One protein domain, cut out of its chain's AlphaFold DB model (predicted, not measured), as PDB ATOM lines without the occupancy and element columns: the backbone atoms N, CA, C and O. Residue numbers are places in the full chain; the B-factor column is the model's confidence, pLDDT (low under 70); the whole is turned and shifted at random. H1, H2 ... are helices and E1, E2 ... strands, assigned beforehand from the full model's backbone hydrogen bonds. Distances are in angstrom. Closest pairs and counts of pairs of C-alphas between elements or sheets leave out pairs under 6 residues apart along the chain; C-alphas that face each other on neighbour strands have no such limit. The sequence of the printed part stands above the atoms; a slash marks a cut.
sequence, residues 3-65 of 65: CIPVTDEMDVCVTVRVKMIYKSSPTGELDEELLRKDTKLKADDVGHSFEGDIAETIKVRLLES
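This is residues 3 to 65 of the 65 residues of an uncharacterized protein of Olavius algarvensis associated proteobacterium Delta 3 (UniProt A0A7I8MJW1). This is a long rod with a small head at one end, where the strand hairpin E1 and E2 is packed on by the helix H2, and with the long helix H1 placed end to end with H2 and reaching away from the head. From E2 the unnamed stretch of residues 15 to 29 runs out in a bow to the far end, where the chain turns back into H1; residues 27 to 35, of which 30 to 35 belong to H1, stick out free there. The printed part has 63 residues with two named strands and two named helices, in the order E1, E2, H1, H2; the sheet E1 - E2 is antiparallel and the class is mixed, helices and strands. The whole is extended, with a radius of gyration of the C-alphas of 17.4 A and spans of 53 by 18 by 13 A.

The sheet has two strands, E1, residues 3 to 7, and E2, residues 10 to 14. They form an antiparallel hairpin, with 152 degrees between their directions. N 4 and O 12 are 2.9 A apart and N 12 and O 4 are 2.9 A apart, both within hydrogen-bond range. H2, residues 51 to 64, has 7 pairs of C-alphas within 8 A of E1, the closest being those of Val 6 and Lys 59 at 5.7 A. It has 8 such pairs with E2, the closest being those of Val 14 and Glu 51 at 5.7 A. H1, residues 30 to 49, and H2 meet only through their link. E1 and H1 are apart. In H1 and H2 every O i to N i+4 pair is within hydrogen-bond range.

E1 begins at C-alpha 3, (8.716, -38.337, -8.891), and is 12.2 A long from first to last C-alpha. E2 is 13.3 A long and ends at C-alpha 14, (8.824, -36.500, -2.867). H1 begins at C-alpha 30, (-19.005, -41.730, 17.315), and is 28.9 A long. H2 is 20.3 A long and ends at C-alpha 64, (21.014, -23.767, -9.497).

The two C-alphas farthest apart are those of Asp 8 and Glu 29, at 53.5 A. Without the residues that stand free, the body has 54 residues and spans 49 by 18 by 13 A. The links E1 to E2 and H1 to H2 are tight, and the link E2 to H1, with 15 residues, is long. The printed part has no cut and ends at residue 65, the chain's last residue. The mean pLDDT of the printed part is 94.3, and one printed residue, Ser 65, is under 70.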
ATOM      1  N   CYS A   3       7.355 -38.367  -8.375       96.94
ATOM      2  CA  CYS A   3       8.716 -38.337  -8.891       96.94
ATOM      3  C   CYS A   3       8.751 -37.465 -10.138       96.94
ATOM      4  O   CYS A   3       7.844 -37.562 -10.970       96.94
ATOM      5  N   ILE A   4       9.775 -36.627 -10.251       96.50
ATOM      6  CA  ILE A   4      10.031 -35.831 -11.446       96.50
ATOM      7  C   ILE A   4      11.491 -35.994 -11.876       96.50
ATOM      8  O   ILE A   4      12.369 -36.070 -11.009       96.50
ATOM      9  N   PRO A   5      11.763 -35.998 -13.187       96.75
ATOM     10  CA  PRO A   5      13.123 -36.042 -13.689       96.75
ATOM     11  C   PRO A   5      13.821 -34.697 -13.493       96.75
ATOM     12  O   PRO A   5      13.269 -33.628 -13.796       96.75
ATOM     13  N   VAL A   6      15.055 -34.763 -12.999       93.81
ATOM     14  CA  VAL A   6      15.988 -33.630 -12.927       93.81
ATOM     15  C   VAL A   6      16.946 -33.670 -14.113       93.81
ATOM     16  O   VAL A   6      17.115 -32.655 -14.786       93.81
ATOM     17  N   THR A   7      17.518 -34.843 -14.396       92.62
ATOM     18  CA  THR A   7      18.364 -35.138 -15.564       92.62
ATOM     19  C   THR A   7      18.001 -36.516 -16.125       92.62
ATOM     20  O   THR A   7      17.202 -37.230 -15.524       92.62
ATOM     21  N   ASP A   8      18.618 -36.926 -17.236       92.62
ATOM     22  CA  ASP A   8      18.406 -38.259 -17.827       92.62
ATOM     23  C   ASP A   8      18.854 -39.421 -16.911       92.62
ATOM     24  O   ASP A   8      18.491 -40.572 -17.145       92.62
ATOM     25  N   GLU A   9      19.627 -39.128 -15.859       94.69
ATOM     26  CA  GLU A   9      20.156 -40.118 -14.911       94.69
ATOM     27  C   GLU A   9      19.580 -39.976 -13.492       94.69
ATOM     28  O   GLU A   9      19.869 -40.806 -12.629       94.69
ATOM     29  N   MET A  10      18.795 -38.927 -13.214       94.75
ATOM     30  CA  MET A  10      18.381 -38.588 -11.853       94.75
ATOM     31  C   MET A  10      16.932 -38.115 -11.772       94.75
ATOM     32  O   MET A  10      16.558 -37.093 -12.352       94.75
ATOM     33  N   ASP A  11      16.174 -38.787 -10.907       96.62
ATOM     34  CA  ASP A  11      14.834 -38.387 -10.491       96.62
ATOM     35  C   ASP A  11      14.835 -37.877  -9.047       96.62
ATOM     36  O   ASP A  11      15.531 -38.397  -8.171       96.62
ATOM     37  N   VAL A  12      13.981 -36.894  -8.772       95.88
ATOM     38  CA  VAL A  12      13.628 -36.474  -7.413       95.88
ATOM     39  C   VAL A  12      12.236 -36.992  -7.092       95.88
ATOM     40  O   VAL A  12      11.265 -36.630  -7.752       95.88
ATOM     41  N   CYS A  13      12.137 -37.808  -6.045       97.19
ATOM     42  CA  CYS A  13      10.876 -38.337  -5.535       97.19
ATOM     43  C   CYS A  13      10.530 -37.717  -4.182       97.19
ATOM     44  O   CYS A  13      11.286 -37.829  -3.217       97.19
ATOM     45  N   VAL A  14       9.346 -37.118  -4.086       97.75
ATOM     46  CA  VAL A  14       8.824 -36.500  -2.867       97.75
ATOM     47  C   VAL A  14       7.595 -37.257  -2.386       97.75
ATOM     48  O   VAL A  14       6.709 -37.632  -3.156       97.75
ATOM     49  N   THR A  15       7.540 -37.491  -1.076       97.06
ATOM     50  CA  THR A  15       6.329 -37.934  -0.381       97.06
ATOM     51  C   THR A  15       6.052 -36.986   0.766       97.06
ATOM     52  O   THR A  15       6.915 -36.786   1.621       97.06
ATOM     53  N   VAL A  16       4.845 -36.437   0.807       96.38
ATOM     54  CA  VAL A  16       4.389 -35.606   1.921       96.38
ATOM     55  C   VAL A  16       3.621 -36.493   2.895       96.38
ATOM     56  O   VAL A  16       2.822 -37.327   2.486       96.38
ATOM     57  N   ARG A  17       3.891 -36.339   4.194       94.50
ATOM     58  CA  ARG A  17       3.132 -36.995   5.267       94.50
ATOM     59  C   ARG A  17       2.518 -35.930   6.152       94.50
ATOM     60  O   ARG A  17       3.255 -35.147   6.755       94.50
ATOM     61  N   VAL A  18       1.195 -35.928   6.275       94.62
ATOM     62  CA  VAL A  18       0.498 -34.936   7.096       94.62
ATOM     63  C   VAL A  18       0.144 -35.523   8.454       94.62
ATOM     64  O   VAL A  18      -0.482 -36.574   8.580       94.62
ATOM     65  N   LYS A  19       0.550 -34.820   9.513       93.81
ATOM     66  CA  LYS A  19       0.196 -35.161  10.890       93.81
ATOM     67  C   LYS A  19      -0.801 -34.144  11.422       93.81
ATOM     68  O   LYS A  19      -0.439 -33.011  11.721       93.81
ATOM     69  N   MET A  20      -2.041 -34.578  11.604       92.12
ATOM     70  CA  MET A  20      -3.036 -33.784  12.318       92.12
ATOM     71  C   MET A  20      -2.836 -33.880  13.832       92.12
ATOM     72  O   MET A  20      -2.657 -34.972  14.374       92.12
ATOM     73  N   ILE A  21      -2.892 -32.735  14.511       92.31
ATOM     74  CA  ILE A  21      -2.799 -32.628  15.969       92.31
ATOM     75  C   ILE A  21      -4.087 -31.982  16.475       92.31
ATOM     76  O   ILE A  21      -4.380 -30.831  16.156       92.31
ATOM     77  N   TYR A  22      -4.848 -32.724  17.277       89.69
ATOM     78  CA  TYR A  22      -6.054 -32.221  17.929       89.69
ATOM     79  C   TYR A  22      -5.686 -31.583  19.265       89.69
ATOM     80  O   TYR A  22      -4.966 -32.181  20.062       89.69
ATOM     81  N   LYS A  23      -6.178 -30.364  19.511       92.25
ATOM     82  CA  LYS A  23      -5.922 -29.639  20.768       92.25
ATOM     83  C   LYS A  23      -6.664 -30.249  21.960       92.25
ATOM     84  O   LYS A  23      -6.212 -30.100  23.089       92.25
ATOM     85  N   SER A  24      -7.790 -30.910  21.709       91.31
ATOM     86  CA  SER A  24      -8.623 -31.563  22.716       91.31
ATOM     87  C   SER A  24      -8.576 -33.083  22.583       91.31
ATOM     88  O   SER A  24      -8.506 -33.644  21.481       91.31
ATOM     89  N   SER A  25      -8.675 -33.757  23.728       89.50
ATOM     90  CA  SER A  25      -8.914 -35.198  23.778       89.50
ATOM     91  C   SER A  25     -10.243 -35.545  23.098       89.50
ATOM     92  O   SER A  25     -11.158 -34.720  23.120       89.50
ATOM     93  N   PRO A  26     -10.349 -36.724  22.469       87.06
ATOM     94  CA  PRO A  26     -11.621 -37.197  21.941       87.06
ATOM     95  C   PRO A  26     -12.626 -37.416  23.072       87.06
ATOM     96  O   PRO A  26     -12.253 -37.907  24.139       87.06
ATOM     97  N   THR A  27     -13.890 -37.067  22.837       89.50
ATOM     98  CA  THR A  27     -14.983 -37.352  23.783       89.50
ATOM     99  C   THR A  27     -15.388 -38.826  23.767       89.50
ATOM    100  O   THR A  27     -15.950 -39.323  24.741       89.50
ATOM    101  N   GLY A  28     -15.075 -39.538  22.678       88.81
ATOM    102  CA  GLY A  28     -15.522 -40.907  22.424       88.81
ATOM    103  C   GLY A  28     -16.887 -40.987  21.736       88.81
ATOM    104  O   GLY A  28     -17.350 -42.090  21.447       88.81
ATOM    105  N   GLU A  29     -17.525 -39.849  21.447       95.00
ATOM    106  CA  GLU A  29     -18.731 -39.806  20.623       95.00
ATOM    107  C   GLU A  29     -18.412 -40.234  19.184       95.00
ATOM    108  O   GLU A  29     -17.446 -39.770  18.572       95.00
ATOM    109  N   LEU A  30     -19.239 -41.129  18.632       92.88
ATOM    110  CA  LEU A  30     -19.005 -41.730  17.315       92.88
ATOM    111  C   LEU A  30     -18.885 -40.672  16.211       92.88
ATOM    112  O   LEU A  30     -18.006 -40.775  15.358       92.88
ATOM    113  N   ASP A  31     -19.737 -39.650  16.247       93.69
ATOM    114  CA  ASP A  31     -19.743 -38.581  15.247       93.69
ATOM    115  C   ASP A  31     -18.447 -37.756  15.287       93.69
ATOM    116  O   ASP A  31     -17.902 -37.404  14.236       93.69
ATOM    117  N   GLU A  32     -17.895 -37.509  16.480       92.94
ATOM    118  CA  GLU A  32     -16.611 -36.822  16.624       92.94
ATOM    119  C   GLU A  32     -15.463 -37.677  16.071       92.94
ATOM    120  O   GLU A  32     -14.619 -37.179  15.323       92.94
ATOM    121  N   GLU A  33     -15.434 -38.973  16.389       91.56
ATOM    122  CA  GLU A  33     -14.408 -39.893  15.889       91.56
ATOM    123  C   GLU A  33     -14.453 -40.039  14.361       91.56
ATOM    124  O   GLU A  33     -13.409 -40.047  13.696       91.56
ATOM    125  N   LEU A  34     -15.655 -40.096  13.782       93.81
ATOM    126  CA  LEU A  34     -15.848 -40.111  12.334       93.81
ATOM    127  C   LEU A  34     -15.331 -38.822  11.693       93.81
ATOM    128  O   LEU A  34     -14.570 -38.889  10.724       93.81
ATOM    129  N   LEU A  35     -15.668 -37.663  12.264       93.75
ATOM    130  CA  LEU A  35     -15.186 -36.372  11.782       93.75
ATOM    131  C   LEU A  35     -13.655 -36.267  11.869       93.75
ATOM    132  O   LEU A  35     -13.006 -35.817  10.921       93.75
ATOM    133  N   ARG A  36     -13.051 -36.717  12.975       93.38
ATOM    134  CA  ARG A  36     -11.590 -36.758  13.151       93.38
ATOM    135  C   ARG A  36     -10.931 -37.655  12.101       93.38
ATOM    136  O   ARG A  36      -9.909 -37.294  11.510       93.38
ATOM    137  N   LYS A  37     -11.500 -38.828  11.828       92.88
ATOM    138  CA  LYS A  37     -10.971 -39.735  10.804       92.88
ATOM    139  C   LYS A  37     -11.076 -39.136   9.400       92.88
ATOM    140  O   LYS A  37     -10.089 -39.165   8.669       92.88
ATOM    141  N   ASP A  38     -12.228 -38.570   9.050       95.69
ATOM    142  CA  ASP A  38     -12.455 -37.916   7.757       95.69
ATOM    143  C   ASP A  38     -11.496 -36.737   7.548       95.69
ATOM    144  O   ASP A  38     -10.799 -36.654   6.538       95.69
ATOM    145  N   THR A  39     -11.360 -35.874   8.557       95.50
ATOM    146  CA  THR A  39     -10.451 -34.723   8.483       95.50
ATOM    147  C   THR A  39      -8.996 -35.168   8.341       95.50
ATOM    148  O   THR A  39      -8.241 -34.559   7.586       95.50
ATOM    149  N   LYS A  40      -8.590 -36.259   9.007       95.56
ATOM    150  CA  LYS A  40      -7.244 -36.825   8.844       95.56
ATOM    151  C   LYS A  40      -6.989 -37.279   7.405       95.56
ATOM    152  O   LYS A  40      -5.917 -36.994   6.884       95.56
ATOM    153  N   LEU A  41      -7.947 -37.966   6.781       95.50
ATOM    154  CA  LEU A  41      -7.825 -38.421   5.392       95.50
ATOM    155  C   LEU A  41      -7.757 -37.240   4.420       95.50
ATOM    156  O   LEU A  41      -6.883 -37.209   3.561       95.50
ATOM    157  N   LYS A  42      -8.618 -36.234   4.606       96.56
ATOM    158  CA  LYS A  42      -8.593 -35.000   3.809       96.56
ATOM    159  C   LYS A  42      -7.273 -34.251   3.945       96.56
ATOM    160  O   LYS A  42      -6.745 -33.760   2.956       96.56
ATOM    161  N   ALA A  43      -6.730 -34.160   5.156       96.62
ATOM    162  CA  ALA A  43      -5.452 -33.499   5.384       96.62
ATOM    163  C   ALA A  43      -4.299 -34.221   4.669       96.62
ATOM    164  O   ALA A  43      -3.432 -33.558   4.108       96.62
ATOM    165  N   ASP A  44      -4.302 -35.556   4.668       95.69
ATOM    166  CA  ASP A  44      -3.306 -36.363   3.953       95.69
ATOM    167  C   ASP A  44      -3.420 -36.184   2.430       95.69
ATOM    168  O   ASP A  44      -2.417 -35.930   1.768       95.69
ATOM    169  N   ASP A  45      -4.643 -36.196   1.889       96.06
ATOM    170  CA  ASP A  45      -4.919 -35.945   0.466       96.06
ATOM    171  C   ASP A  45      -4.457 -34.547   0.018       96.06
ATOM    172  O   ASP A  45      -3.727 -34.398  -0.966       96.06
ATOM    173  N   VAL A  46      -4.776 -33.517   0.810       96.81
ATOM    174  CA  VAL A  46      -4.268 -32.155   0.594       96.81
ATOM    175  C   VAL A  46      -2.739 -32.142   0.628       96.81
ATOM    176  O   VAL A  46      -2.120 -31.541  -0.245       96.81
ATOM    177  N   GLY A  47      -2.104 -32.835   1.575       96.69
ATOM    178  CA  GLY A  47      -0.646 -32.967   1.609       96.69
ATOM    179  C   GLY A  47      -0.065 -33.593   0.343       96.69
ATOM    180  O   GLY A  47       0.908 -33.074  -0.206       96.69
ATOM    181  N   HIS A  48      -0.681 -34.667  -0.154       96.38
ATOM    182  CA  HIS A  48      -0.265 -35.328  -1.390       96.38
ATOM    183  C   HIS A  48      -0.373 -34.421  -2.619       96.38
ATOM    184  O   HIS A  48       0.455 -34.529  -3.525       96.38
ATOM    185  N   SER A  49      -1.331 -33.492  -2.643       96.94
ATOM    186  CA  SER A  49      -1.457 -32.530  -3.746       96.94
ATOM    187  C   SER A  49      -0.236 -31.606  -3.895       96.94
ATOM    188  O   SER A  49       0.085 -31.215  -5.013       96.94
ATOM    189  N   PHE A  50       0.508 -31.344  -2.811       97.50
ATOM    190  CA  PHE A  50       1.725 -30.517  -2.832       97.50
ATOM    191  C   PHE A  50       2.996 -31.274  -3.238       97.50
ATOM    192  O   PHE A  50       4.048 -30.660  -3.411       97.50
ATOM    193  N   GLU A  51       2.953 -32.602  -3.376       97.69
ATOM    194  CA  GLU A  51       4.155 -33.394  -3.668       97.69
ATOM    195  C   GLU A  51       4.839 -32.976  -4.973       97.69
ATOM    196  O   GLU A  51       6.067 -32.967  -5.034       97.69
ATOM    197  N   GLY A  52       4.058 -32.620  -5.999       97.19
ATOM    198  CA  GLY A  52       4.584 -32.154  -7.284       97.19
ATOM    199  C   GLY A  52       5.307 -30.814  -7.163       97.19
ATOM    200  O   GLY A  52       6.455 -30.702  -7.580       97.19
ATOM    201  N   ASP A  53       4.674 -29.833  -6.518       97.50
ATOM    202  CA  ASP A  53       5.235 -28.486  -6.342       97.50
ATOM    203  C   ASP A  53       6.531 -28.506  -5.518       97.50
ATOM    204  O   ASP A  53       7.502 -27.805  -5.826       97.50
ATOM    205  N   ILE A  54       6.579 -29.342  -4.475       97.75
ATOM    206  CA  ILE A  54       7.785 -29.524  -3.658       97.75
ATOM    207  C   ILE A  54       8.884 -30.203  -4.475       97.75
ATOM    208  O   ILE A  54      10.037 -29.772  -4.411       97.75
ATOM    209  N   ALA A  55       8.548 -31.242  -5.247       97.25
ATOM    210  CA  ALA A  55       9.516 -31.907  -6.112       97.25
ATOM    211  C   ALA A  55      10.112 -30.920  -7.127       97.25
ATOM    212  O   ALA A  55      11.333 -30.863  -7.263       97.25
ATOM    213  N   GLU A  56       9.278 -30.084  -7.757       97.19
ATOM    214  CA  GLU A  56       9.717 -29.069  -8.725       97.19
ATOM    215  C   GLU A  56      10.631 -28.030  -8.068       97.19
ATOM    216  O   GLU A  56      11.696 -27.705  -8.591       97.19
ATOM    217  N   THR A  57      10.278 -27.580  -6.864       97.38
ATOM    218  CA  THR A  57      11.114 -26.651  -6.094       97.38
ATOM    219  C   THR A  57      12.495 -27.248  -5.802       97.38
ATOM    220  O   THR A  57      13.507 -26.565  -5.963       97.38
ATOM    221  N   ILE A  58      12.562 -28.520  -5.392       96.19
ATOM    222  CA  ILE A  58      13.837 -29.208  -5.126       96.19
ATOM    223  C   ILE A  58      14.654 -29.332  -6.413       96.19
ATOM    224  O   ILE A  58      15.846 -29.031  -6.403       96.19
ATOM    225  N   LYS A  59      14.024 -29.725  -7.524       96.00
ATOM    226  CA  LYS A  59      14.674 -29.816  -8.835       96.00
ATOM    227  C   LYS A  59      15.330 -28.497  -9.240       96.00
ATOM    228  O   LYS A  59      16.505 -28.503  -9.592       96.00
ATOM    229  N   VAL A  60      14.602 -27.380  -9.164       96.75
ATOM    230  CA  VAL A  60      15.140 -26.052  -9.511       96.75
ATOM    231  C   VAL A  60      16.374 -25.739  -8.666       96.75
ATOM    232  O   VAL A  60      17.415 -25.381  -9.206       96.75
ATOM    233  N   ARG A  61      16.307 -25.972  -7.350       96.06
ATOM    234  CA  ARG A  61      17.437 -25.732  -6.439       96.06
ATOM    235  C   ARG A  61      18.658 -26.599  -6.730       96.06
ATOM    236  O   ARG A  61      19.779 -26.122  -6.574       96.06
ATOM    237  N   LEU A  62      18.451 -27.851  -7.138       93.81
ATOM    238  CA  LEU A  62      19.543 -28.753  -7.512       93.81
ATOM    239  C   LEU A  62      20.238 -28.325  -8.809       93.81
ATOM    240  O   LEU A  62      21.430 -28.561  -8.935       93.81
ATOM    241  N   LEU A  63      19.519 -27.706  -9.750       92.06
ATOM    242  CA  LEU A  63      20.087 -27.206 -11.010       92.06
ATOM    243  C   LEU A  63      20.758 -25.828 -10.872       92.06
ATOM    244  O   LEU A  63      21.579 -25.461 -11.708       92.06
ATOM    245  N   GLU A  64      20.394 -25.057  -9.843       91.19
ATOM    246  CA  GLU A  64      21.014 -23.767  -9.497       91.19
ATOM    247  C   GLU A  64      22.321 -23.902  -8.690       91.19
ATOM    248  O   GLU A  64      23.030 -22.907  -8.528       91.19
ATOM    249  N   SER A  65      22.604 -25.094  -8.147       67.75
ATOM    250  CA  SER A  65      23.772 -25.394  -7.298       67.75
ATOM    251  C   SER A  65      24.946 -25.927  -8.111       67.75
ATOM    252  O   SER A  65      26.091 -25.529  -7.795       67.75
TER     253      SER A  65